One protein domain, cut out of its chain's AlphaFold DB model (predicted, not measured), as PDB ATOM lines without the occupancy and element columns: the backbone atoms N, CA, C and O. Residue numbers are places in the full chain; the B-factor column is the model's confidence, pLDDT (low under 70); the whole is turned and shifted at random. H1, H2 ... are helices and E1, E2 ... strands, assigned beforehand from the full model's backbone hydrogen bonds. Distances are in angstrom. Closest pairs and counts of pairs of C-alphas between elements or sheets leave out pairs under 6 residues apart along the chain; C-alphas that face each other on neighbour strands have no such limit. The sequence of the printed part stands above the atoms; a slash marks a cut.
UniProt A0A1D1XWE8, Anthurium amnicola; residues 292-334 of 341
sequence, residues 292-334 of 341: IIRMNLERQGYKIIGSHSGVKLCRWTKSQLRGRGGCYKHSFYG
ATOM      1  N   ILE A 292     -29.238  20.612   1.638       85.19
ATOM      2  CA  ILE A 292     -28.139  21.550   1.933       85.19
ATOM      3  C   ILE A 292     -28.655  22.997   2.005       85.19
ATOM      4  O   ILE A 292     -28.299  23.752   2.909       85.19
ATOM      5  N   ILE A 293     -29.530  23.382   1.070       84.31
ATOM      6  CA  ILE A 293     -30.146  24.717   1.031       84.31
ATOM      7  C   ILE A 293     -31.071  24.895   2.236       84.31
ATOM      8  O   ILE A 293     -31.038  25.944   2.873       84.31
ATOM      9  N   ARG A 294     -31.840  23.858   2.590       88.31
ATOM     10  CA  ARG A 294     -32.690  23.827   3.787       88.31
ATOM     11  C   ARG A 294     -31.871  24.107   5.043       88.31
ATOM     12  O   ARG A 294     -32.193  25.042   5.765       88.31
ATOM     13  N   MET A 295     -30.779  23.368   5.251       85.31
ATOM     14  CA  MET A 295     -29.915  23.543   6.421       85.31
ATOM     15  C   MET A 295     -29.312  24.955   6.489       85.31
ATOM     16  O   MET A 295     -29.244  25.549   7.566       85.31
ATOM     17  N   ASN A 296     -28.916  25.526   5.348       89.31
ATOM     18  CA  ASN A 296     -28.398  26.895   5.292       89.31
ATOM     19  C   ASN A 296     -29.477  27.945   5.599       89.31
ATOM     20  O   ASN A 296     -29.232  28.856   6.389       89.31
ATOM     21  N   LEU A 297     -30.674  27.813   5.020       88.62
ATOM     22  CA  LEU A 297     -31.801  28.716   5.269       88.62
ATOM     23  C   LEU A 297     -32.262  28.651   6.733       88.62
ATOM     24  O   LEU A 297     -32.489  29.692   7.353       88.62
ATOM     25  N   GLU A 298     -32.327  27.455   7.315       89.94
ATOM     26  CA  GLU A 298     -32.661  27.252   8.728       89.94
ATOM     27  C   GLU A 298     -31.599  27.859   9.652       89.94
ATOM     28  O   GLU A 298     -31.949  28.578  10.590       89.94
ATOM     29  N   ARG A 299     -30.302  27.690   9.343       90.56
ATOM     30  CA  ARG A 299     -29.206  28.354  10.074       90.56
ATOM     31  C   ARG A 299     -29.309  29.881  10.006       90.56
ATOM     32  O   ARG A 299     -28.993  30.567  10.973       90.56
ATOM     33  N   GLN A 300     -29.794  30.421   8.891       86.12
ATOM     34  CA  GLN A 300     -30.066  31.852   8.721       86.12
ATOM     35  C   GLN A 300     -31.379  32.311   9.387       86.12
ATOM     36  O   GLN A 300     -31.709  33.503   9.343       86.12
ATOM     37  N   GLY A 301     -32.131  31.405  10.021       86.69
ATOM     38  CA  GLY A 301     -33.364  31.697  10.750       86.69
ATOM     39  C   GLY A 301     -34.622  31.774   9.881       86.69
ATOM     40  O   GLY A 301     -35.604  32.385  10.306       86.69
ATOM     41  N   TYR A 302     -34.601  31.206   8.671       91.50
ATOM     42  CA  TYR A 302     -35.809  30.972   7.878       91.50
ATOM     43  C   TYR A 302     -36.487  29.680   8.330       91.50
ATOM     44  O   TYR A 302     -35.840  28.660   8.541       91.50
ATOM     45  N   LYS A 303     -37.814  29.709   8.431       91.00
ATOM     46  CA  LYS A 303     -38.646  28.521   8.595       91.00
ATOM     47  C   LYS A 303     -39.119  28.070   7.220       91.00
ATOM     48  O   LYS A 303     -39.758  28.842   6.506       91.00
ATOM     49  N   ILE A 304     -38.819  26.830   6.849       90.50
ATOM     50  CA  ILE A 304     -39.285  26.274   5.579       90.50
ATOM     51  C   ILE A 304     -40.745  25.832   5.720       90.50
ATOM     52  O   ILE A 304     -41.090  25.070   6.621       90.50
ATOM     53  N   ILE A 305     -41.596  26.326   4.826       88.31
ATOM     54  CA  ILE A 305     -43.007  25.969   4.699       88.31
ATOM     55  C   ILE A 305     -43.178  25.199   3.387       88.31
ATOM     56  O   ILE A 305     -42.927  25.716   2.297       88.31
ATOM     57  N   GLY A 306     -43.604  23.941   3.492       85.06
ATOM     58  CA  GLY A 306     -43.749  23.055   2.337       85.06
ATOM     59  C   GLY A 306     -42.409  22.689   1.686       85.06
ATOM     60  O   GLY A 306     -41.389  22.538   2.358       85.06
ATOM     61  N   SER A 307     -42.425  22.512   0.363       83.88
ATOM     62  CA  SER A 307     -41.279  22.020  -0.414       83.88
ATOM     63  C   SER A 307     -40.408  23.107  -1.044       83.88
ATOM     64  O   SER A 307     -39.358  22.765  -1.585       83.88
ATOM     65  N   HIS A 308     -40.836  24.375  -1.030       82.31
ATOM     66  CA  HIS A 308     -40.242  25.446  -1.850       82.31
ATOM     67  C   HIS A 308     -40.095  26.806  -1.148       82.31
ATOM     68  O   HIS A 308     -39.296  27.619  -1.605       82.31
ATOM     69  N   SER A 309     -40.819  27.067  -0.055       85.38
ATOM     70  CA  SER A 309     -40.894  28.411   0.531       85.38
ATOM     71  C   SER A 309     -40.138  28.499   1.850       85.38
ATOM     72  O   SER A 309     -40.356  27.698   2.750       85.38
ATOM     73  N   GLY A 310     -39.269  29.499   1.986       90.50
ATOM     74  CA  GLY A 310     -38.654  29.882   3.256       90.50
ATOM     75  C   GLY A 310     -39.238  31.204   3.739       90.50
ATOM     76  O   GLY A 310     -39.209  32.187   3.007       90.50
ATOM     77  N   VAL A 311     -39.748  31.242   4.968       90.19
ATOM     78  CA  VAL A 311     -40.318  32.452   5.576       90.19
ATOM     79  C   VAL A 311     -39.502  32.825   6.804       90.19
ATOM     80  O   VAL A 311     -39.219  31.984   7.656       90.19
ATOM     81  N   LYS A 312     -39.127  34.095   6.925       90.44
ATOM     82  CA  LYS A 312     -38.426  34.634   8.093       90.44
ATOM     83  C   LYS A 312     -39.123  35.898   8.550       90.44
ATOM     84  O   LYS A 312     -39.492  36.736   7.732       90.44
ATOM     85  N   LEU A 313     -39.263  36.054   9.864       83.94
ATOM     86  CA  LEU A 313     -39.766  37.300  10.425       83.94
ATOM     87  C   LEU A 313     -38.791  38.428  10.073       83.94
ATOM     88  O   LEU A 313     -37.608  38.368  10.431       83.94
ATOM     89  N   CYS A 314     -39.292  39.451   9.383       79.75
ATOM     90  CA  CYS A 314     -38.510  40.633   9.060       79.75
ATOM     91  C   CYS A 314     -37.901  41.223  10.340       79.75
ATOM     92  O   CYS A 314     -38.559  41.321  11.381       79.75
ATOM     93  N   ARG A 315     -36.628  41.628  10.258       78.50
ATOM     94  CA  ARG A 315     -35.887  42.228  11.378       78.50
ATOM     95  C   ARG A 315     -36.660  43.388  12.011       78.50
ATOM     96  O   ARG A 315     -36.668  43.511  13.231       78.50
ATOM     97  N   TRP A 316     -37.323  44.202  11.191       77.75
ATOM     98  CA  TRP A 316     -38.074  45.373  11.633       77.75
ATOM     99  C   TRP A 316     -39.384  45.014  12.324       77.75
ATOM    100  O   TRP A 316     -39.614  45.474  13.436       77.75
ATOM    101  N   THR A 317     -40.178  44.108  11.746       81.88
ATOM    102  CA  THR A 317     -41.379  43.568  12.405       81.88
ATOM    103  C   THR A 317     -41.020  42.964  13.763       81.88
ATOM    104  O   THR A 317     -41.704  43.191  14.754       81.88
ATOM    105  N   LYS A 318     -39.883  42.262  13.849       83.62
ATOM    106  CA  LYS A 318     -39.366  41.704  15.105       83.62
ATOM    107  C   LYS A 318     -38.976  42.776  16.137       83.62
ATOM    108  O   LYS A 318     -39.083  42.513  17.331       83.62
ATOM    109  N   SER A 319     -38.490  43.940  15.703       80.12
ATOM    110  CA  SER A 319     -38.180  45.084  16.579       80.12
ATOM    111  C   SER A 319     -39.457  45.745  17.097       80.12
ATOM    112  O   SER A 319     -39.590  45.985  18.296       80.12
ATOM    113  N   GLN A 320     -40.429  45.932  16.201       81.38
ATOM    114  CA  GLN A 320     -41.727  46.532  16.492       81.38
ATOM    115  C   GLN A 320     -42.510  45.713  17.517       81.38
ATOM    116  O   GLN A 320     -42.991  46.256  18.505       81.38
ATOM    117  N   LEU A 321     -42.534  44.385  17.351       83.31
ATOM    118  CA  LEU A 321     -43.133  43.456  18.315       83.31
ATOM    119  C   LEU A 321     -42.469  43.493  19.703       83.31
ATOM    120  O   LEU A 321     -43.046  43.004  20.665       83.31
ATOM    121  N   ARG A 322     -41.257  44.048  19.821       85.12
ATOM    122  CA  ARG A 322     -40.548  44.232  21.098       85.12
ATOM    123  C   ARG A 322     -40.644  45.653  21.652       85.12
ATOM    124  O   ARG A 322     -39.922  45.968  22.591       85.12
ATOM    125  N   GLY A 323     -41.468  46.515  21.054       82.50
ATOM    126  CA  GLY A 323     -41.622  47.909  21.475       82.50
ATOM    127  C   GLY A 323     -40.414  48.800  21.169       82.50
ATOM    128  O   GLY A 323     -40.335  49.907  21.681       82.50
ATOM    129  N   ARG A 324     -39.469  48.347  20.332       78.69
ATOM    130  CA  ARG A 324     -38.261  49.105  19.948       78.69
ATOM    131  C   ARG A 324     -38.429  49.861  18.621       78.69
ATOM    132  O   ARG A 324     -37.455  50.049  17.898       78.69
ATOM    133  N   GLY A 325     -39.663  50.213  18.258       79.06
ATOM    134  CA  GLY A 325     -39.980  50.953  17.030       79.06
ATOM    135  C   GLY A 325     -40.257  50.094  15.787       79.06
ATOM    136  O   GLY A 325     -39.820  48.944  15.673       79.06
ATOM    137  N   GLY A 326     -41.045  50.668  14.872       77.94
ATOM    138  CA  GLY A 326     -41.497  50.062  13.616       77.94
ATOM    139  C   GLY A 326     -40.472  50.107  12.486       77.94
ATOM    140  O   GLY A 326     -39.382  50.660  12.626       77.94
ATOM    141  N   CYS A 327     -40.812  49.500  11.343       76.94
ATOM    142  CA  CYS A 327     -40.101  49.814  10.102       76.94
ATOM    143  C   CYS A 327     -40.416  51.221   9.626       76.94
ATOM    144  O   CYS A 327     -41.465  51.756   9.971       76.94
ATOM    145  N   TYR A 328     -39.545  51.794   8.796       72.00
ATOM    146  CA  TYR A 328     -39.809  53.111   8.230       72.00
ATOM    147  C   TYR A 328     -41.166  53.143   7.496       72.00
ATOM    148  O   TYR A 328     -41.912  54.096   7.635       72.00
ATOM    149  N   LYS A 329     -41.601  52.066   6.822       75.38
ATOM    150  CA  LYS A 329     -42.946  52.056   6.215       75.38
ATOM    151  C   LYS A 329     -44.077  52.195   7.234       75.38
ATOM    152  O   LYS A 329     -45.101  52.793   6.925       75.38
ATOM    153  N   HIS A 330     -43.881  51.692   8.445       79.75
ATOM    154  CA  HIS A 330     -44.826  51.887   9.532       79.75
ATOM    155  C   HIS A 330     -44.732  53.301  10.114       79.75
ATOM    156  O   HIS A 330     -45.757  53.957  10.247       79.75
ATOM    157  N   SER A 331     -43.522  53.791  10.397       74.00
ATOM    158  CA  SER A 331     -43.315  55.121  10.988       74.00
ATOM    159  C   SER A 331     -43.679  56.272  10.039       74.00
ATOM    160  O   SER A 331     -44.159  57.304  10.488       74.00
ATOM    161  N   PHE A 332     -43.459  56.109   8.731       67.50
ATOM    162  CA  PHE A 332     -43.626  57.164   7.725       67.50
ATOM    163  C   PHE A 332     -44.939  57.050   6.947       67.50
ATOM    164  O   PHE A 332     -45.566  58.070   6.685       67.50
ATOM    165  N   TYR A 333     -45.370  55.835   6.593       79.44
ATOM    166  CA  TYR A 333     -46.574  55.621   5.776       79.44
ATOM    167  C   TYR A 333     -47.754  55.039   6.567       79.44
ATOM    168  O   TYR A 333     -48.806  54.782   5.989       79.44
ATOM    169  N   GLY A 334     -47.598  54.780   7.872       79.00
ATOM    170  CA  GLY A 334     -48.631  54.133   8.688       79.00
ATOM    171  C   GLY A 334     -48.918  52.683   8.284       79.00
ATOM    172  O   GLY A 334     -49.878  52.085   8.765       79.00
TER     173      GLY A 334
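What this domain is: This is residues 292 to 334 of the 341 residues of a protein of Anthurium amnicola (UniProt A0A1D1XWE8). A small stretched-out chain: at one end H1 packs beside the short hairpin of E1 and E2, from which residues 312 to 314 lead to the short helix H2, nearest to the middle of the whole, and beyond it the short helix H3 makes the other end, near H2 but not packed on it. The printed part has 43 residues, with three named helices and two named strands in the order H1, E1, E2, H2, H3; the class is mixed, helices and strands, and the one sheet, order E1 - E2, is antiparallel. The whole is only just loose, close to extended, with a radius of gyration of the C-alphas of 13.6 A, and spans 38 by 17 by 12 A, a rod.

How they stand to each other: H1, residues 292 to 299, has its closest C-alphas to E1, residues 303 to 305, at Arg 294 and Ile 304, 7.3 A apart. E2, residues 309 to 311, forms a hairpin with E1, antiparallel at 142 degrees; N 303 and O 311 are within hydrogen-bond range at 2.8 A, as are N 305 and O 309 at 2.8 A. The closest C-alphas of H1 and E2 are those of Leu 297 and Gly 310, 7.2 A apart. H2, residues 315 to 320, and H3, residues 328 to 333, are near each other, with 5 pairs of C-alphas within 10 A. H1 is apart from both. In H1, H2 and H3 every O i to N i+4 pair is within hydrogen-bond range.

Where its parts are: H1 begins at C-alpha 292, (-28.139, 21.550, 1.933), and is 10.7 A long from first to last C-alpha. E1 measures 6.4 A and E2 6.5 A. H2 begins at C-alpha 315, (-35.887, 42.228, 11.378), and measures 8.9 A; H3 measures 7.6 A and ends at C-alpha 333, (-46.574, 55.621, 5.776).

The domain as a whole: The two C-alphas farthest apart are those of Ile 292 and Phe 332, 39.3 A. The printed part has no cut. The link from H2 to H3, 7 residues, is short, and the other three links are tight. The mean pLDDT of the printed part is 83.3, and residue 332 is under 70.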